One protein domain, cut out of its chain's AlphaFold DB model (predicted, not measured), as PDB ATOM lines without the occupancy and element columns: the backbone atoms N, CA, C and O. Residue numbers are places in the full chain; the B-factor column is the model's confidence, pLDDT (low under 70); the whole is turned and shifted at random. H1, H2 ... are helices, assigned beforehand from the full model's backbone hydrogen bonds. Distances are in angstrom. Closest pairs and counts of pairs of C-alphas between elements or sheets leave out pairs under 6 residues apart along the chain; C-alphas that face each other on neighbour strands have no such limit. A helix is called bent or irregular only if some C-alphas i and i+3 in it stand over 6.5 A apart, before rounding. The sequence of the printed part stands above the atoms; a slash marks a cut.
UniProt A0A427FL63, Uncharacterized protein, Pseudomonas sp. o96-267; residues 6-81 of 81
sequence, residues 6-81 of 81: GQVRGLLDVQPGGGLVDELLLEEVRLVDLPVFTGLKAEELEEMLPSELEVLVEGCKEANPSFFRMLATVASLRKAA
ATOM      1  N   GLY A   6     -37.522 -10.330  31.983       92.62
ATOM      2  CA  GLY A   6     -37.412  -9.565  30.743       92.62
ATOM      3  C   GLY A   6     -36.309  -8.514  30.762       92.62
ATOM      4  O   GLY A   6     -35.655  -8.276  29.744       92.62
ATOM      5  N   GLN A   7     -36.007  -7.934  31.925       93.38
ATOM      6  CA  GLN A   7     -34.843  -7.058  32.076       93.38
ATOM      7  C   GLN A   7     -33.527  -7.837  31.964       93.38
ATOM      8  O   GLN A   7     -32.590  -7.362  31.318       93.38
ATOM      9  N   VAL A   8     -33.453  -9.042  32.540       90.88
ATOM     10  CA  VAL A   8     -32.292  -9.938  32.407       90.88
ATOM     11  C   VAL A   8     -32.123 -10.389  30.954       90.88
ATOM     12  O   VAL A   8     -31.009 -10.350  30.427       90.88
ATOM     13  N   ARG A   9     -33.216 -10.728  30.264       89.62
ATOM     14  CA  ARG A   9     -33.212 -11.072  28.837       89.62
ATOM     15  C   ARG A   9     -32.738  -9.902  27.984       89.62
ATOM     16  O   ARG A   9     -31.858 -10.079  27.149       89.62
ATOM     17  N   GLY A  10     -33.222  -8.692  28.255       89.56
ATOM     18  CA  GLY A  10     -32.744  -7.477  27.594       89.56
ATOM     19  C   GLY A  10     -31.247  -7.206  27.798       89.56
ATOM     20  O   GLY A  10     -30.621  -6.581  26.943       89.56
ATOM     21  N   LEU A  11     -30.660  -7.689  28.899       88.06
ATOM     22  CA  LEU A  11     -29.230  -7.562  29.188       88.06
ATOM     23  C   LEU A  11     -28.380  -8.649  28.509       88.06
ATOM     24  O   LEU A  11     -27.267  -8.358  28.072       88.06
ATOM     25  N   LEU A  12     -28.870  -9.891  28.459       85.25
ATOM     26  CA  LEU A  12     -28.079 -11.067  28.072       85.25
ATOM     27  C   LEU A  12     -28.362 -11.568  26.648       85.25
ATOM     28  O   LEU A  12     -27.432 -11.976  25.955       85.25
ATOM     29  N   ASP A  13     -29.603 -11.472  26.175       81.69
ATOM     30  CA  ASP A  13     -30.048 -11.954  24.860       81.69
ATOM     31  C   ASP A  13     -30.120 -10.803  23.834       81.69
ATOM     32  O   ASP A  13     -31.056 -10.669  23.049       81.69
ATOM     33  N   VAL A  14     -29.083  -9.954  23.818       69.25
ATOM     34  CA  VAL A  14     -28.952  -8.785  22.917       69.25
ATOM     35  C   VAL A  14     -28.858  -9.191  21.431       69.25
ATOM     36  O   VAL A  14     -29.046  -8.364  20.540       69.25
ATOM     37  N   GLN A  15     -28.578 -10.466  21.141       59.91
ATOM     38  CA  GLN A  15     -28.499 -11.020  19.788       59.91
ATOM     39  C   GLN A  15     -29.702 -11.937  19.494       59.91
ATOM     40  O   GLN A  15     -30.077 -12.750  20.341       59.91
ATOM     41  N   PRO A  16     -30.280 -11.884  18.279       50.28
ATOM     42  CA  PRO A  16     -31.349 -12.796  17.882       50.28
ATOM     43  C   PRO A  16     -30.851 -14.252  17.890       50.28
ATOM     44  O   PRO A  16     -29.840 -14.576  17.269       50.28
ATOM     45  N   GLY A  17     -31.574 -15.119  18.605       56.62
ATOM     46  CA  GLY A  17     -31.172 -16.500  18.920       56.62
ATOM     47  C   GLY A  17     -30.833 -16.732  20.399       56.62
ATOM     48  O   GLY A  17     -30.516 -17.858  20.776       56.62
ATOM     49  N   GLY A  18     -30.903 -15.684  21.224       58.66
ATOM     50  CA  GLY A  18     -30.701 -15.744  22.666       58.66
ATOM     51  C   GLY A  18     -31.806 -16.513  23.392       58.66
ATOM     52  O   GLY A  18     -32.922 -16.024  23.544       58.66
ATOM     53  N   GLY A  19     -31.480 -17.740  23.792       79.50
ATOM     54  CA  GLY A  19     -32.213 -18.544  24.771       79.50
ATOM     55  C   GLY A  19     -31.351 -18.808  26.005       79.50
ATOM     56  O   GLY A  19     -31.505 -19.836  26.659       79.50
ATOM     57  N   LEU A  20     -30.375 -17.935  26.293       86.25
ATOM     58  CA  LEU A  20     -29.476 -18.137  27.430       86.25
ATOM     59  C   LEU A  20     -30.240 -18.006  28.738       86.25
ATOM     60  O   LEU A  20     -30.060 -18.833  29.625       86.25
ATOM     61  N   VAL A  21     -31.122 -17.009  28.842       90.00
ATOM     62  CA  VAL A  21     -31.995 -16.866  30.014       90.00
ATOM     63  C   VAL A  21     -32.905 -18.083  30.144       90.00
ATOM     64  O   VAL A  21     -33.074 -18.619  31.234       90.00
ATOM     65  N   ASP A  22     -33.406 -18.585  29.018       89.75
ATOM     66  CA  ASP A  22     -34.286 -19.745  28.999       89.75
ATOM     67  C   ASP A  22     -33.627 -21.029  29.520       89.75
ATOM     68  O   ASP A  22     -34.270 -21.825  30.207       89.75
ATOM     69  N   GLU A  23     -32.347 -21.220  29.205       87.88
ATOM     70  CA  GLU A  23     -31.591 -22.433  29.530       87.88
ATOM     71  C   GLU A  23     -30.802 -22.332  30.845       87.88
ATOM     72  O   GLU A  23     -30.495 -23.364  31.438       87.88
ATOM     73  N   LEU A  24     -30.438 -21.123  31.292       88.88
ATOM     74  CA  LEU A  24     -29.468 -20.927  32.382       88.88
ATOM     75  C   LEU A  24     -30.008 -20.181  33.600       88.88
ATOM     76  O   LEU A  24     -29.342 -20.202  34.632       88.88
ATOM     77  N   LEU A  25     -31.157 -19.503  33.507       90.75
ATOM     78  CA  LEU A  25     -31.672 -18.731  34.645       90.75
ATOM     79  C   LEU A  25     -32.022 -19.629  35.839       90.75
ATOM     80  O   LEU A  25     -31.898 -19.210  36.985       90.75
ATOM     81  N   LEU A  26     -32.454 -20.857  35.561       91.31
ATOM     82  CA  LEU A  26     -32.921 -21.824  36.542       91.31
ATOM     83  C   LEU A  26     -32.101 -23.111  36.416       91.31
ATOM     84  O   LEU A  26     -31.893 -23.625  35.318       91.31
ATOM     85  N   GLU A  27     -31.628 -23.646  37.542       85.62
ATOM     86  CA  GLU A  27     -30.714 -24.798  37.533       85.62
ATOM     87  C   GLU A  27     -31.421 -26.141  37.297       85.62
ATOM     88  O   GLU A  27     -30.850 -27.062  36.706       85.62
ATOM     89  N   GLU A  28     -32.655 -26.279  37.785       86.12
ATOM     90  CA  GLU A  28     -33.368 -27.566  37.844       86.12
ATOM     91  C   GLU A  28     -34.361 -27.780  36.695       86.12
ATOM     92  O   GLU A  28     -34.741 -28.915  36.397       86.12
ATOM     93  N   VAL A  29     -34.791 -26.700  36.050       90.69
ATOM     94  CA  VAL A  29     -35.774 -26.697  34.964       90.69
ATOM     95  C   VAL A  29     -35.505 -25.505  34.062       90.69
ATOM     96  O   VAL A  29     -34.994 -24.496  34.525       90.69
ATOM     97  N   ARG A  30     -35.849 -25.592  32.779       90.88
ATOM     98  CA  ARG A  30     -35.706 -24.456  31.865       90.88
ATOM     99  C   ARG A  30     -36.894 -23.517  32.019       90.88
ATOM    100  O   ARG A  30     -38.021 -23.977  32.214       90.88
ATOM    101  N   LEU A  31     -36.667 -22.219  31.854       92.00
ATOM    102  CA  LEU A  31     -37.720 -21.205  31.975       92.00
ATOM    103  C   LEU A  31     -38.884 -21.474  31.005       92.00
ATOM    104  O   LEU A  31     -40.049 -21.386  31.385       92.00
ATOM    105  N   VAL A  32     -38.566 -21.901  29.777       89.75
ATOM    106  CA  VAL A  32     -39.551 -22.216  28.722       89.75
ATOM    107  C   VAL A  32     -40.450 -23.402  29.055       89.75
ATOM    108  O   VAL A  32     -41.499 -23.564  28.436       89.75
ATOM    109  N   ASP A  33     -40.048 -24.239  30.014       90.31
ATOM    110  CA  ASP A  33     -40.821 -25.404  30.433       90.31
ATOM    111  C   ASP A  33     -41.829 -25.042  31.545       90.31
ATOM    112  O   ASP A  33     -42.811 -25.761  31.730       90.31
ATOM    113  N   LEU A  34     -41.656 -23.916  32.257       91.62
ATOM    114  CA  LEU A  34     -42.548 -23.497  33.353       91.62
ATOM    115  C   LEU A  34     -44.030 -23.351  32.970       91.62
ATOM    116  O   LEU A  34     -44.877 -23.774  33.768       91.62
ATOM    117  N   PRO A  35     -44.393 -22.842  31.774       93.00
ATOM    118  CA  PRO A  35     -45.783 -22.810  31.321       93.00
ATOM    119  C   PRO A  35     -46.471 -24.179  31.345       93.00
ATOM    120  O   PRO A  35     -47.665 -24.268  31.620       93.00
ATOM    121  N   VAL A  36     -45.723 -25.265  31.109       90.25
ATOM    122  CA  VAL A  36     -46.271 -26.630  31.092       90.25
ATOM    123  C   VAL A  36     -46.693 -27.083  32.491       90.25
ATOM    124  O   VAL A  36     -47.677 -27.806  32.628       90.25
ATOM    125  N   PHE A  37     -45.982 -26.647  33.533       88.44
ATOM    126  CA  PHE A  37     -46.277 -27.027  34.918       88.44
ATOM    127  C   PHE A  37     -47.335 -26.144  35.579       88.44
ATOM    128  O   PHE A  37     -48.017 -26.590  36.499       88.44
ATOM    129  N   THR A  38     -47.452 -24.893  35.133       89.56
ATOM    130  CA  THR A  38     -48.163 -23.838  35.876       89.56
ATOM    131  C   THR A  38     -49.354 -23.257  35.122       89.56
ATOM    132  O   THR A  38     -50.244 -22.682  35.740       89.56
ATOM    133  N   GLY A  39     -49.391 -23.403  33.793       90.88
ATOM    134  CA  GLY A  39     -50.371 -22.740  32.932       90.88
ATOM    135  C   GLY A  39     -50.123 -21.240  32.735       90.88
ATOM    136  O   GLY A  39     -50.922 -20.599  32.054       90.88
ATOM    137  N   LEU A  40     -49.042 -20.691  33.301       93.69
ATOM    138  CA  LEU A  40     -48.620 -19.310  33.074       93.69
ATOM    139  C   LEU A  40     -48.152 -19.121  31.635       93.69
ATOM    140  O   LEU A  40     -47.596 -20.030  31.015       93.69
ATOM    141  N   LYS A  41     -48.353 -17.923  31.102       93.62
ATOM    142  CA  LYS A  41     -47.857 -17.536  29.783       93.62
ATOM    143  C   LYS A  41     -46.433 -17.003  29.866       93.62
ATOM    144  O   LYS A  41     -45.997 -16.519  30.906       93.62
ATOM    145  N   ALA A  42     -45.726 -17.036  28.738       89.81
ATOM    146  CA  ALA A  42     -44.366 -16.510  28.651       89.81
ATOM    147  C   ALA A  42     -44.303 -15.030  29.054       89.81
ATOM    148  O   ALA A  42     -43.407 -14.642  29.791       89.81
ATOM    149  N   GLU A  43     -45.292 -14.225  28.659       91.44
ATOM    150  CA  GLU A  43     -45.344 -12.802  29.010       91.44
ATOM    151  C   GLU A  43     -45.518 -12.574  30.517       91.44
ATOM    152  O   GLU A  43     -45.033 -11.582  31.044       91.44
ATOM    153  N   GLU A  44     -46.186 -13.493  31.220       94.31
ATOM    154  CA  GLU A  44     -46.320 -13.423  32.679       94.31
ATOM    155  C   GLU A  44     -44.986 -13.747  33.357       94.31
ATOM    156  O   GLU A  44     -44.625 -13.085  34.323       94.31
ATOM    157  N   LEU A  45     -44.223 -14.702  32.816       93.69
ATOM    158  CA  LEU A  45     -42.888 -15.041  33.318       93.69
ATOM    159  C   LEU A  45     -41.877 -13.907  33.102       93.69
ATOM    160  O   LEU A  45     -41.009 -13.714  33.943       93.69
ATOM    161  N   GLU A  46     -41.990 -13.139  32.015       93.75
ATOM    162  CA  GLU A  46     -41.096 -12.005  31.722       93.75
ATOM    163  C   GLU A  46     -41.188 -10.879  32.771       93.75
ATOM    164  O   GLU A  46     -40.196 -10.193  33.040       93.75
ATOM    165  N   GLU A  47     -42.357 -10.709  33.389       95.44
ATOM    166  CA  GLU A  47     -42.600  -9.710  34.437       95.44
ATOM    167  C   GLU A  47     -42.204 -10.200  35.839       95.44
ATOM    168  O   GLU A  47     -42.081  -9.387  36.758       95.44
ATOM    169  N   MET A  48     -41.980 -11.505  36.014       96.12
ATOM    170  CA  MET A  48     -41.587 -12.080  37.301       96.12
ATOM    171  C   MET A  48     -40.132 -11.771  37.648       96.12
ATOM    172  O   MET A  48     -39.267 -11.575  36.786       96.12
ATOM    173  N   LEU A  49     -39.853 -11.771  38.946       95.88
ATOM    174  CA  LEU A  49     -38.502 -11.750  39.486       95.88
ATOM    175  C   LEU A  49     -37.916 -13.176  39.540       95.88
ATOM    176  O   LEU A  49     -38.656 -14.126  39.803       95.88
ATOM    177  N   PRO A  50     -36.593 -13.358  39.364       93.88
ATOM    178  CA  PRO A  50     -35.934 -14.647  39.566       93.88
ATOM    179  C   PRO A  50     -36.254 -15.288  40.925       93.88
ATOM    180  O   PRO A  50     -36.572 -16.473  40.970       93.88
ATOM    181  N   SER A  51     -36.292 -14.513  42.012       95.00
ATOM    182  CA  SER A  51     -36.708 -15.018  43.330       95.00
ATOM    183  C   SER A  51     -38.154 -15.540  43.379       95.00
ATOM    184  O   SER A  51     -38.444 -16.508  44.082       95.00
ATOM    185  N   GLU A  52     -39.076 -14.955  42.611       95.81
ATOM    186  CA  GLU A  52     -40.454 -15.452  42.488       95.81
ATOM    187  C   GLU A  52     -40.508 -16.739  41.654       95.81
ATOM    188  O   GLU A  52     -41.294 -17.642  41.954       95.81
ATOM    189  N   LEU A  53     -39.647 -16.852  40.637       94.69
ATOM    190  CA  LEU A  53     -39.497 -18.079  39.860       94.69
ATOM    191  C   LEU A  53     -38.939 -19.228  40.701       94.69
ATOM    192  O   LEU A  53     -39.411 -20.348  40.551       94.69
ATOM    193  N   GLU A  54     -37.990 -18.980  41.606       93.50
ATOM    194  CA  GLU A  54     -37.484 -20.010  42.525       93.50
ATOM    195  C   GLU A  54     -38.621 -20.604  43.372       93.50
ATOM    196  O   GLU A  54     -38.778 -21.824  43.449       93.50
ATOM    197  N   VAL A  55     -39.485 -19.749  43.932       94.38
ATOM    198  CA  VAL A  55     -40.668 -20.191  44.692       94.38
ATOM    199  C   VAL A  55     -41.626 -20.997  43.809       94.38
ATOM    200  O   VAL A  55     -42.167 -22.019  44.239       94.38
ATOM    201  N   LEU A  56     -41.827 -20.567  42.561       94.19
ATOM    202  CA  LEU A  56     -42.663 -21.274  41.596       94.19
ATOM    203  C   LEU A  56     -42.097 -22.662  41.255       94.19
ATOM    204  O   LEU A  56     -42.855 -23.632  41.180       94.19
ATOM    205  N   VAL A  57     -40.778 -22.770  41.073       94.69
ATOM    206  CA  VAL A  57     -40.085 -24.039  40.803       94.69
ATOM    207  C   VAL A  57     -40.247 -25.002  41.973       94.69
ATOM    208  O   VAL A  57     -40.574 -26.166  41.740       94.69
ATOM    209  N   GLU A  58     -40.106 -24.536  43.215       94.44
ATOM    210  CA  GLU A  58     -40.343 -25.378  44.394       94.44
ATOM    211  C   GLU A  58     -41.778 -25.925  44.417       94.44
ATOM    212  O   GLU A  58     -41.975 -27.134  44.556       94.44
ATOM    213  N   GLY A  59     -42.783 -25.088  44.141       94.31
ATOM    214  CA  GLY A  59     -44.169 -25.553  44.004       94.31
ATOM    215  C   GLY A  59     -44.352 -26.589  42.881       94.31
ATOM    216  O   GLY A  59     -45.050 -27.594  43.049       94.31
ATOM    217  N   CYS A  60     -43.678 -26.401  41.742       94.00
ATOM    218  CA  CYS A  60     -43.697 -27.366  40.640       94.00
ATOM    219  C   CYS A  60     -43.058 -28.709  41.031       94.00
ATOM    220  O   CYS A  60     -43.566 -29.767  40.639       94.00
ATOM    221  N   LYS A  61     -41.969 -28.675  41.810       93.88
ATOM    222  CA  LYS A  61     -41.255 -29.855  42.327       93.88
ATOM    223  C   LYS A  61     -42.102 -30.641  43.310       93.88
ATOM    224  O   LYS A  61     -42.162 -31.867  43.196       93.88
ATOM    225  N   GLU A  62     -42.777 -29.959  44.229       94.38
ATOM    226  CA  GLU A  62     -43.689 -30.590  45.184       94.38
ATOM    227  C   GLU A  62     -44.845 -31.302  44.473       94.38
ATOM    228  O   GLU A  62     -45.194 -32.431  44.829       94.38
ATOM    229  N   ALA A  63     -45.393 -30.689  43.420       93.25
ATOM    230  CA  ALA A  63     -46.471 -31.276  42.633       93.25
ATOM    231  C   ALA A  63     -46.008 -32.438  41.732       93.25
ATOM    232  O   ALA A  63     -46.757 -33.395  41.528       93.25
ATOM    233  N   ASN A  64     -44.782 -32.384  41.189       93.19
ATOM    234  CA  ASN A  64     -44.295 -33.322  40.166       93.19
ATOM    235  C   ASN A  64     -42.906 -33.931  40.473       93.19
ATOM    236  O   ASN A  64     -42.033 -33.964  39.596       93.19
ATOM    237  N   PRO A  65     -42.663 -34.504  41.667       93.81
ATOM    238  CA  PRO A  65     -41.312 -34.846  42.129       93.81
ATOM    239  C   PRO A  65     -40.603 -35.890  41.254       93.81
ATOM    240  O   PRO A  65     -39.385 -35.864  41.077       93.81
ATOM    241  N   SER A  66     -41.350 -36.832  40.674       93.75
ATOM    242  CA  SER A  66     -40.780 -37.843  39.776       93.75
ATOM    243  C   SER A  66     -40.271 -37.252  38.460       93.75
ATOM    244  O   SER A  66     -39.269 -37.741  37.940       93.75
ATOM    245  N   PHE A  67     -40.911 -36.199  37.946       90.50
ATOM    246  CA  PHE A  67     -40.482 -35.554  36.706       90.50
ATOM    247  C   PHE A  67     -39.178 -34.782  36.913       90.50
ATOM    248  O   PHE A  67     -38.239 -34.953  36.141       90.50
ATOM    249  N   PHE A  68     -39.063 -34.035  38.012       91.38
ATOM    250  CA  PHE A  68     -37.830 -33.320  38.350       91.38
ATOM    251  C   PHE A  68     -36.647 -34.271  38.589       91.38
ATOM    252  O   PHE A  68     -35.542 -34.013  38.117       91.38
ATOM    253  N   ARG A  69     -36.874 -35.444  39.203       92.69
ATOM    254  CA  ARG A  69     -35.841 -36.500  39.285       92.69
ATOM    255  C   ARG A  69     -35.385 -36.996  37.911       92.69
ATOM    256  O   ARG A  69     -34.196 -37.246  37.705       92.69
ATOM    257  N   MET A  70     -36.316 -37.150  36.970       91.88
ATOM    258  CA  MET A  70     -35.992 -37.522  35.594       91.88
ATOM    259  C   MET A  70     -35.188 -36.419  34.891       91.88
ATOM    260  O   MET A  70     -34.160 -36.732  34.294       91.88
ATOM    261  N   LEU A  71     -35.595 -35.148  35.002       89.25
ATOM    262  CA  LEU A  71     -34.859 -34.008  34.438       89.25
ATOM    263  C   LEU A  71     -33.424 -33.936  34.971       89.25
ATOM    264  O   LEU A  71     -32.486 -33.859  34.179       89.25
ATOM    265  N   ALA A  72     -33.238 -34.072  36.286       89.44
ATOM    266  CA  ALA A  72     -31.914 -34.105  36.904       89.44
ATOM    267  C   ALA A  72     -31.047 -35.262  36.365       89.44
ATOM    268  O   ALA A  72     -29.857 -35.090  36.096       89.44
ATOM    269  N   THR A  73     -31.653 -36.433  36.138       91.69
ATOM    270  CA  THR A  73     -30.967 -37.590  35.538       91.69
ATOM    271  C   THR A  73     -30.541 -37.298  34.096       91.69
ATOM    272  O   THR A  73     -29.394 -37.551  33.732       91.69
ATOM    273  N   VAL A  74     -31.425 -36.715  33.280       88.88
ATOM    274  CA  VAL A  74     -31.117 -36.329  31.892       88.88
ATOM    275  C   VAL A  74     -30.008 -35.275  31.843       88.88
ATOM    276  O   VAL A  74     -29.084 -35.403  31.040       88.88
ATOM    277  N   ALA A  75     -30.060 -34.263  32.712       84.88
ATOM    278  CA  ALA A  75     -29.033 -33.228  32.802       84.88
ATOM    279  C   ALA A  75     -27.661 -33.813  33.179       84.88
ATOM    280  O   ALA A  75     -26.650 -33.451  32.578       84.88
ATOM    281  N   SER A  76     -27.627 -34.760  34.121       87.19
ATOM    282  CA  SER A  76     -26.406 -35.481  34.500       87.19
ATOM    283  C   SER A  76     -25.813 -36.269  33.326       87.19
ATOM    284  O   SER A  76     -24.622 -36.154  33.040       87.19
ATOM    285  N   LEU A  77     -26.649 -36.999  32.578       90.62
ATOM    286  CA  LEU A  77     -26.207 -37.753  31.400       90.62
ATOM    287  C   LEU A  77     -25.656 -36.844  30.294       90.62
ATOM    288  O   LEU A  77     -24.665 -37.195  29.662       90.62
ATOM    289  N   ARG A  78     -26.255 -35.664  30.085       82.75
ATOM    290  CA  ARG A  78     -25.767 -34.673  29.109       82.75
ATOM    291  C   ARG A  78     -24.413 -34.072  29.486       82.75
ATOM    292  O   ARG A  78     -23.651 -33.753  28.589       82.75
ATOM    293  N   LYS A  79     -24.111 -33.912  30.780       75.12
ATOM    294  CA  LYS A  79     -22.799 -33.425  31.252       75.12
ATOM    295  C   LYS A  79     -21.686 -34.470  31.120       75.12
ATOM    296  O   LYS A  79     -20.517 -34.105  31.130       75.12
ATOM    297  N   ALA A  80     -22.043 -35.754  31.066       70.25
ATOM    298  CA  ALA A  80     -21.097 -36.864  30.987       70.25
ATOM    299  C   ALA A  80     -20.722 -37.271  29.546       70.25
ATOM    300  O   ALA A  80     -19.810 -38.083  29.379       70.25
ATOM    301  N   ALA A  81     -21.433 -36.749  28.540       57.22
ATOM    302  CA  ALA A  81     -21.209 -36.986  27.111       57.22
ATOM    303  C   ALA A  81     -20.347 -35.877  26.490       57.22
ATOM    304  O   ALA A  81     -19.564 -36.210  25.573       57.22
TER     305      ALA A  81
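Overview. This is residues 6 to 81 of the 81 residues of an uncharacterized protein of Pseudomonas sp. o96-267 (UniProt A0A427FL63). Four short helices, H1 to H4, cluster beside H5, and H6 makes a corner with the end of H5, its residues 76 to 80 sticking out. The 76 printed residues, all helix in class, have six named helices, H1 to H6 in order. The whole is compact, radius of gyration of the C-alphas 13.1 A, spanning 33 by 30 by 18 A.

Along the chain. Find C-alpha 6 at (-37.412, -9.565, 30.743); H1 runs to residue 12. Then come H2, 20 to 24, H3, 31 to 38, only just irregular with C-alphas 32 and 35 6.8 A apart, and H4, 42 to 47. H5, 50 to 63, is 19.9 A long; H6, 65 to 80, 23.2 A, ends at (-21.097, -36.864, 30.987).

Arrangement. See H1 touch H2, closest C-alphas Arg 9 and Val 21, 6.0 A. H3 only just touches H5 residues 57 to 60, with 3 pairs within 8 A, closest C-alphas Phe 37 and Cys 60. In H3, 1 of 4 O i to N i+4 and 3 of 5 O i to N i+3 pairs are within hydrogen-bond range.

Size, cuts and confidence. The printed part has no cut; pLDDT is under 70 at 14 to 18 and 81.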